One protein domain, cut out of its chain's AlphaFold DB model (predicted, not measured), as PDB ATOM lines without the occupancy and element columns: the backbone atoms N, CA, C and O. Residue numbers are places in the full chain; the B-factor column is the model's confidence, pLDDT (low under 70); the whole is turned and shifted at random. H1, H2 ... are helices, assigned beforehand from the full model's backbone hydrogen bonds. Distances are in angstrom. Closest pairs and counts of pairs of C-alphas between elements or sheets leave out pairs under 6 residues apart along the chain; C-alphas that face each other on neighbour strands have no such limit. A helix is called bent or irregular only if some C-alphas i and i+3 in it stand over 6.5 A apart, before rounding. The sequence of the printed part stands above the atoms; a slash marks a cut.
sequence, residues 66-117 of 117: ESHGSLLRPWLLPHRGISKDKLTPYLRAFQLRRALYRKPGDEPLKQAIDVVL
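This is residues 66 to 117 of the 117 residues of the protein "ISXO2-like transposase domain-containing protein" of Natronobacterium gregoryi (UniProt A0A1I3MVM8). One long helix, H2, makes the length of a loose, open arrangement; H1 stands crosswise beside its middle, and H3 folds back beside its far end after a loop, residues 101 to 106, that sticks out. The 52 printed residues hold three named helices, H1, H2, H3 in chain order, and no named strand: all helix. The whole is loose, with a radius of gyration of the C-alphas of 12.5 A and spans of 34 by 26 by 17 A.

H1, residues 66 to 76, and H2, residues 84 to 100, only just touch, with 3 pairs of C-alphas within 8 A, through residues 90 to 94 of H2 alone; the closest C-alphas, of Leu 72 and Phe 94, are 7.3 A apart. Their lines are about perpendicular, at 74 degrees. H2 and H3, residues 107 to 116, form a helical hairpin, opposite ways at a shallow tilt of 22 degrees. They only just touch, with 3 pairs within 8 A, through residues 96 to 100 of H2 alone; the closest C-alphas, of Leu 100 and Pro 108, are 5.2 A apart. H1 and H3 are apart. Every O i to N i+4 pair is within hydrogen-bond range in H3, against 5 of 7 in H1 and 10 of 13 in H2.

H1 begins at C-alpha 66 (89.030, 128.165, 117.097). H2 measures 25.4 A and is irregular: C-alphas 85 and 88 are 7.2 A apart. H1 measures 15.1 A, and H3, 14.5 A, ends at C-alpha 116 (90.391, 105.272, 132.770).

The C-alphas farthest apart, of Ser 83 and Gly 105, are 35.3 A from each other. The printed part has no cut, and both links are short. Residues 66 to 67 have pLDDT under 70.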
ATOM      1  N   GLU A  66      87.779 128.005 117.852       66.19
ATOM      2  CA  GLU A  66      89.030 128.165 117.097       66.19
ATOM      3  C   GLU A  66      90.264 127.926 117.970       66.19
ATOM      4  O   GLU A  66      91.209 127.236 117.567       66.19
ATOM      5  N   SER A  67      90.216 128.402 119.216       69.06
ATOM      6  CA  SER A  67      91.232 128.115 120.232       69.06
ATOM      7  C   SER A  67      91.298 126.612 120.530       69.06
ATOM      8  O   SER A  67      92.379 126.015 120.569       69.06
ATOM      9  N   HIS A  68      90.141 125.949 120.630       77.44
ATOM     10  CA  HIS A  68      90.080 124.496 120.796       77.44
ATOM     11  C   HIS A  68      90.695 123.741 119.611       77.44
ATOM     12  O   HIS A  68      91.481 122.817 119.828       77.44
ATOM     13  N   GLY A  69      90.390 124.141 118.375       80.12
ATOM     14  CA  GLY A  69      90.968 123.552 117.166       80.12
ATOM     15  C   GLY A  69      92.486 123.733 117.090       80.12
ATOM     16  O   GLY A  69      93.205 122.784 116.768       80.12
ATOM     17  N   SER A  70      92.979 124.917 117.452       80.75
ATOM     18  CA  SER A  70      94.408 125.254 117.463       80.75
ATOM     19  C   SER A  70      95.205 124.451 118.493       80.75
ATOM     20  O   SER A  70      96.358 124.114 118.244       80.75
ATOM     21  N   LEU A  71      94.589 124.073 119.616       86.19
ATOM     22  CA  LEU A  71      95.205 123.195 120.619       86.19
ATOM     23  C   LEU A  71      95.063 121.705 120.275       86.19
ATOM     24  O   LEU A  71      95.965 120.910 120.546       86.19
ATOM     25  N   LEU A  72      93.934 121.317 119.677       88.38
ATOM     26  CA  LEU A  72      93.648 119.934 119.310       88.38
ATOM     27  C   LEU A  72      94.521 119.461 118.141       88.38
ATOM     28  O   LEU A  72      94.980 118.320 118.141       88.38
ATOM     29  N   ARG A  73      94.781 120.322 117.149       87.25
ATOM     30  CA  ARG A  73      95.559 119.975 115.947       87.25
ATOM     31  C   ARG A  73      96.982 119.490 116.268       87.25
ATOM     32  O   ARG A  73      97.313 118.392 115.822       87.25
ATOM     33  N   PRO A  74      97.813 120.210 117.053       89.75
ATOM     34  CA  PRO A  74      99.124 119.712 117.472       89.75
ATOM     35  C   PRO A  74      99.043 118.417 118.281       89.75
ATOM     36  O   PRO A  74      99.913 117.562 118.151       89.75
ATOM     37  N   TRP A  75      97.995 118.254 119.092       90.06
ATOM     38  CA  TRP A  75      97.802 117.045 119.889       90.06
ATOM     39  C   TRP A  75      97.440 115.822 119.028       90.06
ATOM     40  O   TRP A  75      97.923 114.727 119.296       90.06
ATOM     41  N   LEU A  76      96.664 116.003 117.954       90.88
ATOM     42  CA  LEU A  76      96.347 114.949 116.981       90.88
ATOM     43  C   LEU A  76      97.473 114.686 115.972       90.88
ATOM     44  O   LEU A  76      97.523 113.601 115.396       90.88
ATOM     45  N   LEU A  77      98.373 115.647 115.743       89.69
ATOM     46  CA  LEU A  77      99.459 115.556 114.761       89.69
ATOM     47  C   LEU A  77     100.322 114.276 114.856       89.69
ATOM     48  O   LEU A  77     100.611 113.705 113.799       89.69
ATOM     49  N   PRO A  78     100.732 113.791 116.049       91.19
ATOM     50  CA  PRO A  78     101.461 112.525 116.168       91.19
ATOM     51  C   PRO A  78     100.596 111.289 115.872       91.19
ATOM     52  O   PRO A  78     101.129 110.230 115.552       91.19
ATOM     53  N   HIS A  79      99.271 111.405 115.926       88.12
ATOM     54  CA  HIS A  79      98.323 110.312 115.719       88.12
ATOM     55  C   HIS A  79      97.789 110.287 114.274       88.12
ATOM     56  O   HIS A  79      96.585 110.277 114.031       88.12
ATOM     57  N   ARG A  80      98.679 110.320 113.275       82.19
ATOM     58  CA  ARG A  80      98.271 110.365 111.858       82.19
ATOM     59  C   ARG A  80      97.386 109.172 111.476       82.19
ATOM     60  O   ARG A  80      97.632 108.050 111.899       82.19
ATOM     61  N   GLY A  81      96.393 109.418 110.618       86.50
ATOM     62  CA  GLY A  81      95.561 108.357 110.037       86.50
ATOM     63  C   GLY A  81      94.481 107.789 110.964       86.50
ATOM     64  O   GLY A  81      93.970 106.707 110.686       86.50
ATOM     65  N   ILE A  82      94.109 108.492 112.042       86.38
ATOM     66  CA  ILE A  82      92.953 108.111 112.866       86.38
ATOM     67  C   ILE A  82      91.697 108.026 111.985       86.38
ATOM     68  O   ILE A  82      91.316 108.998 111.330       86.38
ATOM     69  N   SER A  83      91.031 106.869 112.005       88.38
ATOM     70  CA  SER A  83      89.695 106.726 111.421       88.38
ATOM     71  C   SER A  83      88.712 107.678 112.109       88.38
ATOM     72  O   SER A  83      88.740 107.814 113.333       88.38
ATOM     73  N   LYS A  84      87.793 108.282 111.343       86.38
ATOM     74  CA  LYS A  84      86.733 109.150 111.887       86.38
ATOM     75  C   LYS A  84      85.947 108.462 113.010       86.38
ATOM     76  O   LYS A  84      85.712 109.080 114.044       86.38
ATOM     77  N   ASP A  85      85.661 107.169 112.864       91.44
ATOM     78  CA  ASP A  85      84.914 106.375 113.856       91.44
ATOM     79  C   ASP A  85      85.686 106.164 115.163       91.44
ATOM     80  O   ASP A  85      85.126 105.812 116.199       91.44
ATOM     81  N   LYS A  86      87.005 106.365 115.122       88.62
ATOM     82  CA  LYS A  86      87.897 106.251 116.272       88.62
ATOM     83  C   LYS A  86      88.309 107.607 116.817       88.62
ATOM     84  O   LYS A  86      89.116 107.634 117.731       88.62
ATOM     85  N   LEU A  87      87.758 108.721 116.336       90.25
ATOM     86  CA  LEU A  87      88.156 110.053 116.795       90.25
ATOM     87  C   LEU A  87      87.717 110.335 118.243       90.25
ATOM     88  O   LEU A  87      88.456 110.958 119.002       90.25
ATOM     89  N   THR A  88      86.555 109.828 118.659       91.81
ATOM     90  CA  THR A  88      85.984 110.047 120.000       91.81
ATOM     91  C   THR A  88      86.939 109.728 121.161       91.81
ATOM     92  O   THR A  88      87.134 110.610 121.999       91.81
ATOM     93  N   PRO A  89      87.572 108.539 121.257       91.25
ATOM     94  CA  PRO A  89      88.504 108.250 122.352       91.25
ATOM     95  C   PRO A  89      89.713 109.194 122.377       91.25
ATOM     96  O   PRO A  89      90.173 109.567 123.454       91.25
ATOM     97  N   TYR A  90      90.185 109.657 121.217       91.81
ATOM     98  CA  TYR A  90      91.258 110.648 121.153       91.81
ATOM     99  C   TYR A  90      90.786 111.999 121.706       91.81
ATOM    100  O   TYR A  90      91.438 112.585 122.566       91.81
ATOM    101  N   LEU A  91      89.601 112.469 121.312       91.19
ATOM    102  CA  LEU A  91      89.040 113.703 121.873       91.19
ATOM    103  C   LEU A  91      88.845 113.614 123.396       91.19
ATOM    104  O   LEU A  91      89.135 114.580 124.102       91.19
ATOM    105  N   ARG A  92      88.426 112.453 123.918       91.38
ATOM    106  CA  ARG A  92      88.313 112.210 125.368       91.38
ATOM    107  C   ARG A  92      89.668 112.276 126.073       91.38
ATOM    108  O   ARG A  92      89.783 112.959 127.088       91.38
ATOM    109  N   ALA A  93      90.702 111.648 125.514       91.12
ATOM    110  CA  ALA A  93      92.058 111.718 126.058       91.12
ATOM    111  C   ALA A  93      92.612 113.155 126.054       91.12
ATOM    112  O   ALA A  93      93.245 113.587 127.019       91.12
ATOM    113  N   PHE A  94      92.328 113.930 125.004       91.00
ATOM    114  CA  PHE A  94      92.694 115.343 124.933       91.00
ATOM    115  C   PHE A  94      91.991 116.191 126.004       91.00
ATOM    116  O   PHE A  94      92.639 116.998 126.674       91.00
ATOM    117  N   GLN A  95      90.682 115.990 126.194       90.38
ATOM    118  CA  GLN A  95      89.899 116.659 127.239       90.38
ATOM    119  C   GLN A  95      90.451 116.348 128.632       90.38
ATOM    120  O   GLN A  95      90.693 117.278 129.405       90.38
ATOM    121  N   LEU A  96      90.720 115.068 128.919       90.06
ATOM    122  CA  LEU A  96      91.324 114.638 130.179       90.06
ATOM    123  C   LEU A  96      92.678 115.320 130.381       90.06
ATOM    124  O   LEU A  96      92.879 115.997 131.383       90.06
ATOM    125  N   ARG A  97      93.577 115.258 129.391       88.62
ATOM    126  CA  ARG A  97      94.880 115.935 129.459       88.62
ATOM    127  C   ARG A  97      94.733 117.417 129.802       88.62
ATOM    128  O   ARG A  97      95.479 117.908 130.639       88.62
ATOM    129  N   ARG A  98      93.791 118.135 129.180       87.81
ATOM    130  CA  ARG A  98      93.563 119.567 129.440       87.81
ATOM    131  C   ARG A  98      93.042 119.832 130.855       87.81
ATOM    132  O   ARG A  98      93.455 120.820 131.448       87.81
ATOM    133  N   ALA A  99      92.184 118.964 131.391       87.12
ATOM    134  CA  ALA A  99      91.666 119.077 132.756       87.12
ATOM    135  C   ALA A  99      92.748 118.847 133.827       87.12
ATOM    136  O   ALA A  99      92.682 119.421 134.913       87.12
ATOM    137  N   LEU A 100      93.746 118.020 133.510       86.94
ATOM    138  CA  LEU A 100      94.871 117.715 134.397       86.94
ATOM    139  C   LEU A 100      96.019 118.728 134.258       86.94
ATOM    140  O   LEU A 100      96.750 118.984 135.214       86.94
ATOM    141  N   TYR A 101      96.184 119.317 133.072       78.31
ATOM    142  CA  TYR A 101      97.246 120.271 132.768       78.31
ATOM    143  C   TYR A 101      97.090 121.528 133.636       78.31
ATOM    144  O   TYR A 101      96.213 122.346 133.370       78.31
ATOM    145  N   ARG A 102      97.980 121.681 134.634       72.12
ATOM    146  CA  ARG A 102      98.065 122.741 135.674       72.12
ATOM    147  C   ARG A 102      97.497 122.401 137.056       72.12
ATOM    148  O   ARG A 102      97.571 123.250 137.941       72.12
ATOM    149  N   LYS A 103      97.001 121.185 137.292       82.94
ATOM    150  CA  LYS A 103      96.692 120.742 138.660       82.94
ATOM    151  C   LYS A 103      97.995 120.350 139.389       82.94
ATOM    152  O   LYS A 103      98.767 119.569 138.833       82.94
ATOM    153  N   PRO A 104      98.292 120.910 140.577       79.12
ATOM    154  CA  PRO A 104      99.489 120.560 141.339       79.12
ATOM    155  C   PRO A 104      99.329 119.216 142.069       79.12
ATOM    156  O   PRO A 104      98.212 118.776 142.334       79.12
ATOM    157  N   GLY A 105     100.451 118.598 142.444       81.44
ATOM    158  CA  GLY A 105     100.466 117.395 143.284       81.44
ATOM    159  C   GLY A 105     100.092 116.101 142.552       81.44
ATOM    160  O   GLY A 105     100.275 115.977 141.343       81.44
ATOM    161  N   ASP A 106      99.605 115.119 143.309       83.62
ATOM    162  CA  ASP A 106      99.209 113.776 142.853       83.62
ATOM    163  C   ASP A 106      97.714 113.665 142.498       83.62
ATOM    164  O   ASP A 106      97.278 112.685 141.894       83.62
ATOM    165  N   GLU A 107      96.935 114.698 142.808       82.50
ATOM    166  CA  GLU A 107      95.529 114.848 142.433       82.50
ATOM    167  C   GLU A 107      95.237 114.588 140.940       82.50
ATOM    168  O   GLU A 107      94.259 113.899 140.635       82.50
ATOM    169  N   PRO A 108      96.067 115.048 139.977       84.94
ATOM    170  CA  PRO A 108      95.812 114.757 138.576       84.94
ATOM    171  C   PRO A 108      95.967 113.266 138.241       84.94
ATOM    172  O   PRO A 108      95.290 112.756 137.350       84.94
ATOM    173  N   LEU A 109      96.860 112.562 138.945       81.44
ATOM    174  CA  LEU A 109      97.100 111.137 138.734       81.44
ATOM    175  C   LEU A 109      95.908 110.309 139.220       81.44
ATOM    176  O   LEU A 109      95.453 109.431 138.494       81.44
ATOM    177  N   LYS A 110      95.362 110.628 140.399       85.00
ATOM    178  CA  LYS A 110      94.153 109.981 140.939       85.00
ATOM    179  C   LYS A 110      92.965 110.131 139.989       85.00
ATOM    180  O   LYS A 110      92.352 109.146 139.605       85.00
ATOM    181  N   GLN A 111      92.726 111.350 139.510       83.00
ATOM    182  CA  GLN A 111      91.651 111.623 138.554       83.00
ATOM    183  C   GLN A 111      91.845 110.917 137.208       83.00
ATOM    184  O   GLN A 111      90.872 110.515 136.580       83.00
ATOM    185  N   ALA A 112      93.088 110.769 136.738       83.19
ATOM    186  CA  ALA A 112      93.359 110.015 135.518       83.19
ATOM    187  C   ALA A 112      93.025 108.527 135.687       83.19
ATOM    188  O   ALA A 112      92.467 107.930 134.772       83.19
ATOM    189  N   ILE A 113      93.360 107.952 136.844       85.12
ATOM    190  CA  ILE A 113      93.078 106.555 137.186       85.12
ATOM    191  C   ILE A 113      91.563 106.324 137.234       85.12
ATOM    192  O   ILE A 113      91.087 105.444 136.527       85.12
ATOM    193  N   ASP A 114      90.811 107.167 137.948       86.56
ATOM    194  CA  ASP A 114      89.346 107.048 138.085       86.56
ATOM    195  C   ASP A 114      88.579 107.196 136.759       86.56
ATOM    196  O   ASP A 114      87.468 106.695 136.610       86.56
ATOM    197  N   VAL A 115      89.125 107.940 135.793       83.50
ATOM    198  CA  VAL A 115      88.480 108.145 134.482       83.50
ATOM    199  C   VAL A 115      88.773 106.996 133.513       83.50
ATOM    200  O   VAL A 115      88.031 106.801 132.548       83.50
ATOM    201  N   VAL A 116      89.877 106.274 133.715       76.62
ATOM    202  CA  VAL A 116      90.391 105.272 132.770       76.62
ATOM    203  C   VAL A 116      90.102 103.836 133.218       76.62
ATOM    204  O   VAL A 116      89.968 102.972 132.348       76.62
ATOM    205  N   LEU A 117      90.026 103.583 134.527       70.88
ATOM    206  CA  LEU A 117      89.768 102.273 135.139       70.88
ATOM    207  C   LEU A 117      88.353 102.196 135.713       70.88
ATOM    208  O   LEU A 117      87.747 101.111 135.567       70.88
TER     209      LEU A 117